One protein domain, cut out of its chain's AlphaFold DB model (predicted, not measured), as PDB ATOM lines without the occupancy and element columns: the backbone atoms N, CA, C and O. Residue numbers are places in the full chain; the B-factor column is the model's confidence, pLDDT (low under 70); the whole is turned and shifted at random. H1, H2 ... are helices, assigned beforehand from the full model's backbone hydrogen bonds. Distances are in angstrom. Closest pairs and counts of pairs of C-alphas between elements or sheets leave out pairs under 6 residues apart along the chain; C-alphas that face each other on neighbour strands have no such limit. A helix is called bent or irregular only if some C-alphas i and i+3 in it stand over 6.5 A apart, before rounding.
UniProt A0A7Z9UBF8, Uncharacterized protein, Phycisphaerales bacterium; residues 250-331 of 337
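What this domain is: This is residues 250 to 331 of the 337 residues of an uncharacterized protein of Phycisphaerales bacterium (UniProt A0A7Z9UBF8). Two pairs of helices, each running opposite ways, make the body: the helical hairpin of H3 and H4, and H2 with H5, set at the end of that hairpin where H3 begins and H4 ends. The small helix H1 lies away from this body, beyond a long link, at one end of the longest axis. The printed part has 82 residues with five named helices, in the order H1, H2, H3, H4, H5, and no named strand; the class is all helix. It is compact by its radius of gyration of the C-alphas, 13.5 A, yet elongated in outline, spanning 44 by 25 by 18 A.

How they stand to each other: Begin with H3, residues 290 to 306, the longest helix. After a tight link, H4, residues 309 to 318, touches residues 300 to 305 of H3 and forms a hairpin with it, at a shallow tilt of 27 degrees, opposite ways; the closest C-alphas, of Ala 304 and Ala 311, are 4.9 A apart. At the other end of H3, its residues 290 to 294 touch H2, residues 271 to 278, at a steep tilt of 67 degrees, only just short of about perpendicular; look at the closest C-alphas, of Ser 272 and Ile 290, 6.5 A apart. H5, residues 320 to 331, touches H2 with residues 320 to 325 alone, at a shallow tilt of 30 degrees, opposite ways; the closest C-alphas, of Ala 274 and Asn 321, are 4.8 A apart. H3 and H5 are close but not clearly touching, about perpendicular at 83 degrees; their closest C-alphas, of Phe 297 and Arg 322, are 7.9 A apart. H1, residues 253 to 258, is apart from H2, H3, H4 and H5. In H2, H3 and H4 every O i to N i+4 pair is within hydrogen-bond range; in H1 1 of 2 is, and in H5 7 of 8.

Where its parts are: Find C-alpha 290 at (82.129, 133.723, 86.743); from there H3 runs 24.6 A to C-alpha 306 at (82.901, 130.768, 111.158). H4 covers 14.2 A from Asn 309 to Asn 318. H5 covers 15.0 A from Pro 320 to C-alpha 331 at (95.158, 129.806, 100.370), and is only just irregular: C-alphas 328 and 331 are 6.7 A apart. Earlier, H2 covers 10.5 A from His 271 to Asp 278, and H1 9.2 A from Arg 253 to Gln 258.

The domain as a whole: The two C-alphas farthest apart, of Ser 251 and Asn 310, are 44.5 A from each other. The printed part has no cut. The links from H1 to H2 and from H2 to H3 are long, with 12 and 11 residues. Mean pLDDT of the printed part is 83.2; look for values under 70 at residues 250 to 265.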
ATOM      1  N   SER A 250     102.664 133.906  76.573       54.62
ATOM      2  CA  SER A 250     102.871 134.716  75.368       54.62
ATOM      3  C   SER A 250     102.448 136.172  75.626       54.62
ATOM      4  O   SER A 250     101.582 136.443  76.461       54.62
ATOM      5  N   SER A 251     103.035 137.129  74.905       50.94
ATOM      6  CA  SER A 251     102.637 138.542  74.988       50.94
ATOM      7  C   SER A 251     101.197 138.798  74.524       50.94
ATOM      8  O   SER A 251     100.623 139.838  74.854       50.94
ATOM      9  N   ASP A 252     100.601 137.848  73.801       43.41
ATOM     10  CA  ASP A 252      99.261 137.957  73.251       43.41
ATOM     11  C   ASP A 252      98.209 137.400  74.213       43.41
ATOM     12  O   ASP A 252      97.963 136.197  74.291       43.41
ATOM     13  N   ARG A 253      97.452 138.305  74.848       49.34
ATOM     14  CA  ARG A 253      96.171 137.977  75.517       49.34
ATOM     15  C   ARG A 253      95.156 137.291  74.584       49.34
ATOM     16  O   ARG A 253      94.156 136.758  75.053       49.34
ATOM     17  N   ALA A 254      95.377 137.328  73.269       39.78
ATOM     18  CA  ALA A 254      94.599 136.569  72.295       39.78
ATOM     19  C   ALA A 254      94.871 135.053  72.366       39.78
ATOM     20  O   ALA A 254      93.962 134.274  72.089       39.78
ATOM     21  N   LEU A 255      96.070 134.635  72.786       40.09
ATOM     22  CA  LEU A 255      96.448 133.225  72.874       40.09
ATOM     23  C   LEU A 255      95.828 132.535  74.100       40.09
ATOM     24  O   LEU A 255      95.380 131.402  73.978       40.09
ATOM     25  N   ASP A 256      95.666 133.247  75.225       46.94
ATOM     26  CA  ASP A 256      94.883 132.768  76.385       46.94
ATOM     27  C   ASP A 256      93.408 132.477  76.011       46.94
ATOM     28  O   ASP A 256      92.796 131.548  76.533       46.94
ATOM     29  N   ARG A 257      92.835 133.210  75.040       42.50
ATOM     30  CA  ARG A 257      91.503 132.881  74.490       42.50
ATOM     31  C   ARG A 257      91.520 131.675  73.544       42.50
ATOM     32  O   ARG A 257      90.496 131.017  73.405       42.50
ATOM     33  N   GLN A 258      92.646 131.388  72.889       36.41
ATOM     34  CA  GLN A 258      92.806 130.214  72.017       36.41
ATOM     35  C   GLN A 258      93.094 128.924  72.794       36.41
ATOM     36  O   GLN A 258      92.740 127.851  72.314       36.41
ATOM     37  N   THR A 259      93.688 129.003  73.987       40.25
ATOM     38  CA  THR A 259      93.915 127.844  74.872       40.25
ATOM     39  C   THR A 259      92.687 127.453  75.700       40.25
ATOM     40  O   THR A 259      92.737 126.463  76.427       40.25
ATOM     41  N   GLY A 260      91.577 128.189  75.577       39.03
ATOM     42  CA  GLY A 260      90.330 127.894  76.280       39.03
ATOM     43  C   GLY A 260      90.289 128.388  77.727       39.03
ATOM     44  O   GLY A 260      89.522 127.838  78.517       39.03
ATOM     45  N   ASP A 261      91.073 129.415  78.090       49.22
ATOM     46  CA  ASP A 261      90.963 130.080  79.395       49.22
ATOM     47  C   ASP A 261      89.641 130.874  79.440       49.22
ATOM     48  O   ASP A 261      89.575 132.067  79.148       49.22
ATOM     49  N   ALA A 262      88.549 130.165  79.747       53.06
ATOM     50  CA  ALA A 262      87.188 130.695  79.853       53.06
ATOM     51  C   ALA A 262      86.986 131.595  81.088       53.06
ATOM     52  O   ALA A 262      85.875 132.049  81.355       53.06
ATOM     53  N   ASP A 263      88.032 131.807  81.883       56.66
ATOM     54  CA  ASP A 263      88.026 132.702  83.029       56.66
ATOM     55  C   ASP A 263      88.134 134.170  82.605       56.66
ATOM     56  O   ASP A 263      88.923 134.554  81.739       56.66
ATOM     57  N   SER A 264      87.384 135.028  83.298       63.56
ATOM     58  CA  SER A 264      87.585 136.479  83.238       63.56
ATOM     59  C   SER A 264      89.048 136.828  83.585       63.56
ATOM     60  O   SER A 264      89.617 136.189  84.480       63.56
ATOM     61  N   PRO A 265      89.672 137.857  82.966       64.88
ATOM     62  CA  PRO A 265      91.080 138.247  83.182       64.88
ATOM     63  C   PRO A 265      91.425 138.741  84.605       64.88
ATOM     64  O   PRO A 265      92.506 139.287  84.821       64.88
ATOM     65  N   ASN A 266      90.514 138.528  85.555       73.38
ATOM     66  CA  ASN A 266      90.456 139.028  86.923       73.38
ATOM     67  C   ASN A 266      90.282 137.902  87.967       73.38
ATOM     68  O   ASN A 266      90.054 138.183  89.139       73.38
ATOM     69  N   LEU A 267      90.345 136.624  87.567       83.12
ATOM     70  CA  LEU A 267      90.032 135.467  88.427       83.12
ATOM     71  C   LEU A 267      91.130 134.401  88.374       83.12
ATOM     72  O   LEU A 267      91.797 134.303  87.345       83.12
ATOM     73  N   PRO A 268      91.333 133.566  89.409       87.38
ATOM     74  CA  PRO A 268      92.346 132.513  89.359       87.38
ATOM     75  C   PRO A 268      92.106 131.570  88.171       87.38
ATOM     76  O   PRO A 268      90.971 131.166  87.932       87.38
ATOM     77  N   ARG A 269      93.165 131.211  87.439       86.75
ATOM     78  CA  ARG A 269      93.085 130.290  86.293       86.75
ATOM     79  C   ARG A 269      92.516 128.931  86.710       86.75
ATOM     80  O   ARG A 269      92.965 128.339  87.696       86.75
ATOM     81  N   GLY A 270      91.569 128.433  85.922       86.44
ATOM     82  CA  GLY A 270      90.844 127.185  86.138       86.44
ATOM     83  C   GLY A 270      89.546 127.328  86.941       86.44
ATOM     84  O   GLY A 270      88.946 126.303  87.269       86.44
ATOM     85  N   HIS A 271      89.091 128.542  87.272       90.25
ATOM     86  CA  HIS A 271      87.885 128.722  88.085       90.25
ATOM     87  C   HIS A 271      86.604 128.351  87.321       90.25
ATOM     88  O   HIS A 271      85.792 127.595  87.849       90.25
ATOM     89  N   SER A 272      86.471 128.746  86.053       88.00
ATOM     90  CA  SER A 272      85.397 128.322  85.143       88.00
ATOM     91  C   SER A 272      85.316 126.802  85.013       88.00
ATOM     92  O   SER A 272      84.232 126.229  85.107       88.00
ATOM     93  N   ALA A 273      86.463 126.134  84.856       88.12
ATOM     94  CA  ALA A 273      86.527 124.675  84.780       88.12
ATOM     95  C   ALA A 273      86.102 124.020  86.107       88.12
ATOM     96  O   ALA A 273      85.351 123.047  86.102       88.12
ATOM     97  N   ALA A 274      86.516 124.583  87.247       91.81
ATOM     98  CA  ALA A 274      86.089 124.125  88.566       91.81
ATOM     99  C   ALA A 274      84.577 124.327  88.799       91.81
ATOM    100  O   ALA A 274      83.906 123.406  89.266       91.81
ATOM    101  N   ARG A 275      84.023 125.487  88.413       91.31
ATOM    102  CA  ARG A 275      82.579 125.777  88.437       91.31
ATOM    103  C   ARG A 275      81.792 124.781  87.590       91.31
ATOM    104  O   ARG A 275      80.796 124.236  88.064       91.31
ATOM    105  N   GLN A 276      82.252 124.517  86.368       91.25
ATOM    106  CA  GLN A 276      81.618 123.567  85.459       91.25
ATOM    107  C   GLN A 276      81.671 122.131  86.003       91.25
ATOM    108  O   GLN A 276      80.659 121.436  85.973       91.25
ATOM    109  N   ALA A 277      82.816 121.700  86.541       93.31
ATOM    110  CA  ALA A 277      83.007 120.358  87.094       93.31
ATOM    111  C   ALA A 277      82.192 120.101  88.376       93.31
ATOM    112  O   ALA A 277      81.781 118.969  88.627       93.31
ATOM    113  N   ASP A 278      81.927 121.136  89.176       95.38
ATOM    114  CA  ASP A 278      81.007 121.051  90.317       95.38
ATOM    115  C   ASP A 278      79.524 121.003  89.893       95.38
ATOM    116  O   ASP A 278      78.684 120.581  90.687       95.38
ATOM    117  N   GLY A 279      79.183 121.445  88.675       91.31
ATOM    118  CA  GLY A 279      77.845 121.318  88.075       91.31
ATOM    119  C   GLY A 279      76.728 122.158  88.711       91.31
ATOM    120  O   GLY A 279      75.563 121.996  88.356       91.31
ATOM    121  N   ARG A 280      77.059 123.041  89.658       88.31
ATOM    122  CA  ARG A 280      76.126 123.934  90.371       88.31
ATOM    123  C   ARG A 280      76.822 125.212  90.826       88.31
ATOM    124  O   ARG A 280      78.036 125.218  91.060       88.31
ATOM    125  N   SER A 281      76.038 126.266  90.997       83.19
ATOM    126  CA  SER A 281      76.488 127.563  91.509       83.19
ATOM    127  C   SER A 281      76.358 127.649  93.026       83.19
ATOM    128  O   SER A 281      75.609 126.887  93.644       83.19
ATOM    129  N   VAL A 282      77.146 128.537  93.631       84.62
ATOM    130  CA  VAL A 282      77.189 128.710  95.091       84.62
ATOM    131  C   VAL A 282      75.924 129.400  95.596       84.62
ATOM    132  O   VAL A 282      75.311 128.943  96.560       84.62
ATOM    133  N   THR A 283      75.501 130.446  94.888       86.00
ATOM    134  CA  THR A 283      74.231 131.153  95.076       86.00
ATOM    135  C   THR A 283      73.639 131.523  93.716       86.00
ATOM    136  O   THR A 283      74.338 131.522  92.701       86.00
ATOM    137  N   SER A 284      72.355 131.889  93.691       82.94
ATOM    138  CA  SER A 284      71.675 132.419  92.497       82.94
ATOM    139  C   SER A 284      72.243 133.761  92.015       82.94
ATOM    140  O   SER A 284      71.972 134.180  90.889       82.94
ATOM    141  N   TYR A 285      73.026 134.444  92.857       77.06
ATOM    142  CA  TYR A 285      73.755 135.643  92.471       77.06
ATOM    143  C   TYR A 285      75.091 135.305  91.796       77.06
ATOM    144  O   TYR A 285      75.394 135.858  90.741       77.06
ATOM    145  N   GLY A 286      75.808 134.293  92.300       81.56
ATOM    146  CA  GLY A 286      76.986 133.728  91.632       81.56
ATOM    147  C   GLY A 286      76.716 133.237  90.201       81.56
ATOM    148  O   GLY A 286      77.621 133.205  89.371       81.56
ATOM    149  N   ASP A 287      75.462 132.934  89.850       82.50
ATOM    150  CA  ASP A 287      75.102 132.613  88.466       82.50
ATOM    151  C   ASP A 287      75.294 133.765  87.467       82.50
ATOM    152  O   ASP A 287      75.526 133.493  86.286       82.50
ATOM    153  N   ARG A 288      75.257 135.029  87.922       81.56
ATOM    154  CA  ARG A 288      75.308 136.228  87.063       81.56
ATOM    155  C   ARG A 288      76.634 136.383  86.326       81.56
ATOM    156  O   ARG A 288      76.636 136.815  85.178       81.56
ATOM    157  N   SER A 289      77.757 136.017  86.944       81.81
ATOM    158  CA  SER A 289      79.048 135.959  86.253       81.81
ATOM    159  C   SER A 289      80.020 134.995  86.930       81.81
ATOM    160  O   SER A 289      79.905 134.681  88.109       81.81
ATOM    161  N   ILE A 290      81.042 134.555  86.195       85.50
ATOM    162  CA  ILE A 290      82.129 133.723  86.743       85.50
ATOM    163  C   ILE A 290      82.886 134.465  87.868       85.50
ATOM    164  O   ILE A 290      83.431 133.832  88.766       85.50
ATOM    165  N   ALA A 291      82.902 135.806  87.852       85.31
ATOM    166  CA  ALA A 291      83.534 136.593  88.909       85.31
ATOM    167  C   ALA A 291      82.705 136.617  90.196       85.31
ATOM    168  O   ALA A 291      83.277 136.518  91.280       85.31
ATOM    169  N   GLU A 292      81.383 136.718  90.057       86.62
ATOM    170  CA  GLU A 292      80.423 136.661  91.166       86.62
ATOM    171  C   GLU A 292      80.460 135.284  91.843       86.62
ATOM    172  O   GLU A 292      80.541 135.191  93.064       86.62
ATOM    173  N   ASP A 293      80.516 134.199  91.058       90.81
ATOM    174  CA  ASP A 293      80.672 132.836  91.587       90.81
ATOM    175  C   ASP A 293      81.949 132.666  92.433       90.81
ATOM    176  O   ASP A 293      81.903 132.032  93.489       90.81
ATOM    177  N   PHE A 294      83.072 133.278  92.031       93.62
ATOM    178  CA  PHE A 294      84.304 133.255  92.826       93.62
ATOM    179  C   PHE A 294      84.164 134.025  94.147       93.62
ATOM    180  O   PHE A 294      84.612 133.541  95.191       93.62
ATOM    181  N   ALA A 295      83.563 135.219  94.108       93.69
ATOM    182  CA  ALA A 295      83.368 136.062  95.284       93.69
ATOM    183  C   ALA A 295      82.419 135.407  96.299       93.69
ATOM    184  O   ALA A 295      82.794 135.249  97.462       93.69
ATOM    185  N   GLU A 296      81.260 134.923  95.843       93.62
ATOM    186  CA  GLU A 296      80.303 134.168  96.660       93.62
ATOM    187  C   GLU A 296      80.926 132.869  97.209       93.62
ATOM    188  O   GLU A 296      80.700 132.523  98.368       93.62
ATOM    189  N   PHE A 297      81.768 132.159  96.440       96.06
ATOM    190  CA  PHE A 297      82.462 130.968  96.950       96.06
ATOM    191  C   PHE A 297      83.467 131.289  98.065       96.06
ATOM    192  O   PHE A 297      83.535 130.577  99.071       96.06
ATOM    193  N   TYR A 298      84.264 132.347  97.892       97.56
ATOM    194  CA  TYR A 298      85.226 132.790  98.901       97.56
ATOM    195  C   TYR A 298      84.524 133.261 100.183       97.56
ATOM    196  O   TYR A 298      84.949 132.941 101.296       97.56
ATOM    197  N   GLU A 299      83.416 133.976 100.021       96.69
ATOM    198  CA  GLU A 299      82.562 134.438 101.104       96.69
ATOM    199  C   GLU A 299      81.947 133.265 101.889       96.69
ATOM    200  O   GLU A 299      82.157 133.164 103.103       96.69
ATOM    201  N   GLU A 300      81.308 132.305 101.208       96.31
ATOM    202  CA  GLU A 300      80.766 131.100 101.848       96.31
ATOM    203  C   GLU A 300      81.852 130.251 102.523       96.31
ATOM    204  O   GLU A 300      81.589 129.643 103.562       96.31
ATOM    205  N   TYR A 301      83.089 130.242 102.014       97.56
ATOM    206  CA  TYR A 301      84.226 129.614 102.696       97.56
ATOM    207  C   TYR A 301      84.545 130.281 104.046       97.56
ATOM    208  O   TYR A 301      84.732 129.576 105.045       97.56
ATOM    209  N   LEU A 302      84.559 131.616 104.126       97.12
ATOM    210  CA  LEU A 302      84.771 132.323 105.395       97.12
ATOM    211  C   LEU A 302      83.589 132.152 106.361       97.12
ATOM    212  O   LEU A 302      83.798 131.919 107.558       97.12
ATOM    213  N   LEU A 303      82.354 132.173 105.857       94.50
ATOM    214  CA  LEU A 303      81.163 131.878 106.659       94.50
ATOM    215  C   LEU A 303      81.142 130.415 107.131       94.50
ATOM    216  O   LEU A 303      80.752 130.127 108.263       94.50
ATOM    217  N   ALA A 304      81.587 129.464 106.307       95.38
ATOM    218  CA  ALA A 304      81.744 128.061 106.688       95.38
ATOM    219  C   ALA A 304      82.823 127.886 107.767       95.38
ATOM    220  O   ALA A 304      82.573 127.192 108.750       95.38
ATOM    221  N   LYS A 305      83.971 128.572 107.661       95.19
ATOM    222  CA  LYS A 305      84.974 128.612 108.741       95.19
ATOM    223  C   LYS A 305      84.388 129.142 110.048       95.19
ATOM    224  O   LYS A 305      84.622 128.543 111.092       95.19
ATOM    225  N   GLY A 306      83.596 130.215 109.991       92.12
ATOM    226  CA  GLY A 306      82.901 130.768 111.158       92.12
ATOM    227  C   GLY A 306      81.918 129.796 111.819       92.12
ATOM    228  O   GLY A 306      81.788 129.791 113.038       92.12
ATOM    229  N   ARG A 307      81.277 128.936 111.019       94.00
ATOM    230  CA  ARG A 307      80.392 127.841 111.460       94.00
ATOM    231  C   ARG A 307      81.150 126.571 111.901       94.00
ATOM    232  O   ARG A 307      80.525 125.615 112.357       94.00
ATOM    233  N   GLY A 308      82.480 126.549 111.789       93.25
ATOM    234  CA  GLY A 308      83.346 125.447 112.210       93.25
ATOM    235  C   GLY A 308      83.510 124.313 111.187       93.25
ATOM    236  O   GLY A 308      82.897 124.280 110.119       93.25
ATOM    237  N   ASN A 309      84.366 123.343 111.530       95.50
ATOM    238  CA  ASN A 309      84.871 122.319 110.602       95.50
ATOM    239  C   ASN A 309      83.780 121.542 109.844       95.50
ATOM    240  O   ASN A 309      83.967 121.235 108.670       95.50
ATOM    241  N   ASN A 310      82.634 121.252 110.469       97.50
ATOM    242  CA  ASN A 310      81.548 120.514 109.815       97.50
ATOM    243  C   ASN A 310      80.966 121.269 108.609       97.50
ATOM    244  O   ASN A 310      80.710 120.649 107.575       97.50
ATOM    245  N   ALA A 311      80.820 122.594 108.707       96.69
ATOM    246  CA  ALA A 311      80.351 123.429 107.603       96.69
ATOM    247  C   ALA A 311      81.407 123.531 106.489       96.69
ATOM    248  O   ALA A 311      81.068 123.439 105.313       96.69
ATOM    249  N   VAL A 312      82.696 123.624 106.844       96.94
ATOM    250  CA  VAL A 312      83.803 123.597 105.868       96.94
ATOM    251  C   VAL A 312      83.829 122.270 105.097       96.94
ATOM    252  O   VAL A 312      83.936 122.268 103.873       96.94
ATOM    253  N   GLN A 313      83.660 121.136 105.785       97.94
ATOM    254  CA  GLN A 313      83.578 119.818 105.142       97.94
ATOM    255  C   GLN A 313      82.314 119.661 104.285       97.94
ATOM    256  O   GLN A 313      82.354 119.004 103.246       97.94
ATOM    257  N   GLN A 314      81.192 120.274 104.671       96.62
ATOM    258  CA  GLN A 314      79.991 120.317 103.834       96.62
ATOM    259  C   GLN A 314      80.218 121.142 102.560       96.62
ATOM    260  O   GLN A 314      79.885 120.665 101.477       96.62
ATOM    261  N   LEU A 315      80.847 122.318 102.661       96.19
ATOM    262  CA  LEU A 315      81.206 123.138 101.502       96.19
ATOM    263  C   LEU A 315      82.154 122.380 100.558       96.19
ATOM    264  O   LEU A 315      81.908 122.335  99.355       96.19
ATOM    265  N   LYS A 316      83.172 121.697 101.105       97.81
ATOM    266  CA  LYS A 316      84.115 120.863 100.339       97.81
ATOM    267  C   LYS A 316      83.443 119.678  99.634       97.81
ATOM    268  O   LYS A 316      83.836 119.343  98.523       97.81
ATOM    269  N   ARG A 317      82.415 119.062 100.233       97.62
ATOM    270  CA  ARG A 317      81.594 118.025  99.570       97.62
ATOM    271  C   ARG A 317      80.671 118.594  98.492       97.62
ATOM    272  O   ARG A 317      80.389 117.903  97.518       97.62
ATOM    273  N   ASN A 318      80.186 119.821  98.664       95.94
ATOM    274  CA  ASN A 318      79.278 120.447  97.707       95.94
ATOM    275  C   ASN A 318      80.010 120.972  96.461       95.94
ATOM    276  O   ASN A 318      79.497 120.825  95.351       95.94
ATOM    277  N   PHE A 319      81.203 121.538  96.642       97.50
ATOM    278  CA  PHE A 319      81.975 122.218  95.596       97.50
ATOM    279  C   PHE A 319      83.442 121.742  95.579       97.50
ATOM    280  O   PHE A 319      84.356 122.535  95.830       97.50
ATOM    281  N   PRO A 320      83.701 120.433  95.385       97.88
ATOM    282  CA  PRO A 320      85.031 119.851  95.564       97.88
ATOM    283  C   PRO A 320      86.090 120.451  94.634       97.88
ATOM    284  O   PRO A 320      87.233 120.625  95.060       97.88
ATOM    285  N   ASN A 321      85.733 120.812  93.397       96.94
ATOM    286  CA  ASN A 321      86.688 121.345  92.428       96.94
ATOM    287  C   ASN A 321      87.046 122.799  92.749       96.94
ATOM    288  O   ASN A 321      88.232 123.144  92.777       96.94
ATOM    289  N   ARG A 322      86.053 123.646  93.072       96.06
ATOM    290  CA  ARG A 322      86.323 125.014  93.550       96.06
ATOM    291  C   ARG A 322      87.110 125.009  94.856       96.06
ATOM    292  O   ARG A 322      88.033 125.806  95.004       96.06
ATOM    293  N   PHE A 323      86.800 124.100  95.784       97.38
ATOM    294  CA  PHE A 323      87.514 123.997  97.058       97.38
ATOM    295  C   PHE A 323      88.976 123.571  96.854       97.38
ATOM    296  O   PHE A 323      89.873 124.174  97.438       97.38
ATOM    297  N   ALA A 324      89.238 122.595  95.978       96.75
ATOM    298  CA  ALA A 324      90.599 122.183  95.632       96.75
ATOM    299  C   ALA A 324      91.398 123.307  94.944       96.75
ATOM    300  O   ALA A 324      92.591 123.469  95.207       96.75
ATOM    301  N   LEU A 325      90.751 124.115  94.093       94.56
ATOM    302  CA  LEU A 325      91.360 125.309  93.504       94.56
ATOM    303  C   LEU A 325      91.643 126.385  94.565       94.56
ATOM    304  O   LEU A 325      92.729 126.956  94.563       94.56
ATOM    305  N   LEU A 326      90.721 126.629  95.500       96.12
ATOM    306  CA  LEU A 326      90.912 127.567  96.609       96.12
ATOM    307  C   LEU A 326      92.095 127.149  97.502       96.12
ATOM    308  O   LEU A 326      92.947 127.977  97.818       96.12
ATOM    309  N   GLU A 327      92.197 125.869  97.868       95.50
ATOM    310  CA  GLU A 327      93.339 125.333  98.625       95.50
ATOM    311  C   GLU A 327      94.663 125.495  97.859       95.50
ATOM    312  O   GLU A 327      95.644 125.989  98.421       95.50
ATOM    313  N   ARG A 328      94.693 125.113  96.574       94.19
ATOM    314  CA  ARG A 328      95.921 125.057  95.764       94.19
ATOM    315  C   ARG A 328      96.402 126.418  95.264       94.19
ATOM    316  O   ARG A 328      97.596 126.690  95.339       94.19
ATOM    317  N   GLU A 329      95.506 127.250  94.737       91.06
ATOM    318  CA  GLU A 329      95.845 128.498  94.035       91.06
ATOM    319  C   GLU A 329      95.678 129.753  94.884       91.06
ATOM    320  O   GLU A 329      96.252 130.780  94.535       91.06
ATOM    321  N   VAL A 330      94.882 129.711  95.958       94.50
ATOM    322  CA  VAL A 330      94.537 130.911  96.736       94.50
ATOM    323  C   VAL A 330      95.160 130.851  98.126       94.50
ATOM    324  O   VAL A 330      96.035 131.651  98.438       94.50
ATOM    325  N   LEU A 331      94.761 129.885  98.957       94.69
ATOM    326  CA  LEU A 331      95.158 129.806 100.370       94.69
ATOM    327  C   LEU A 331      96.651 129.502 100.569       94.69
ATOM    328  O   LEU A 331      97.216 129.880 101.599       94.69
TER     329      LEU A 331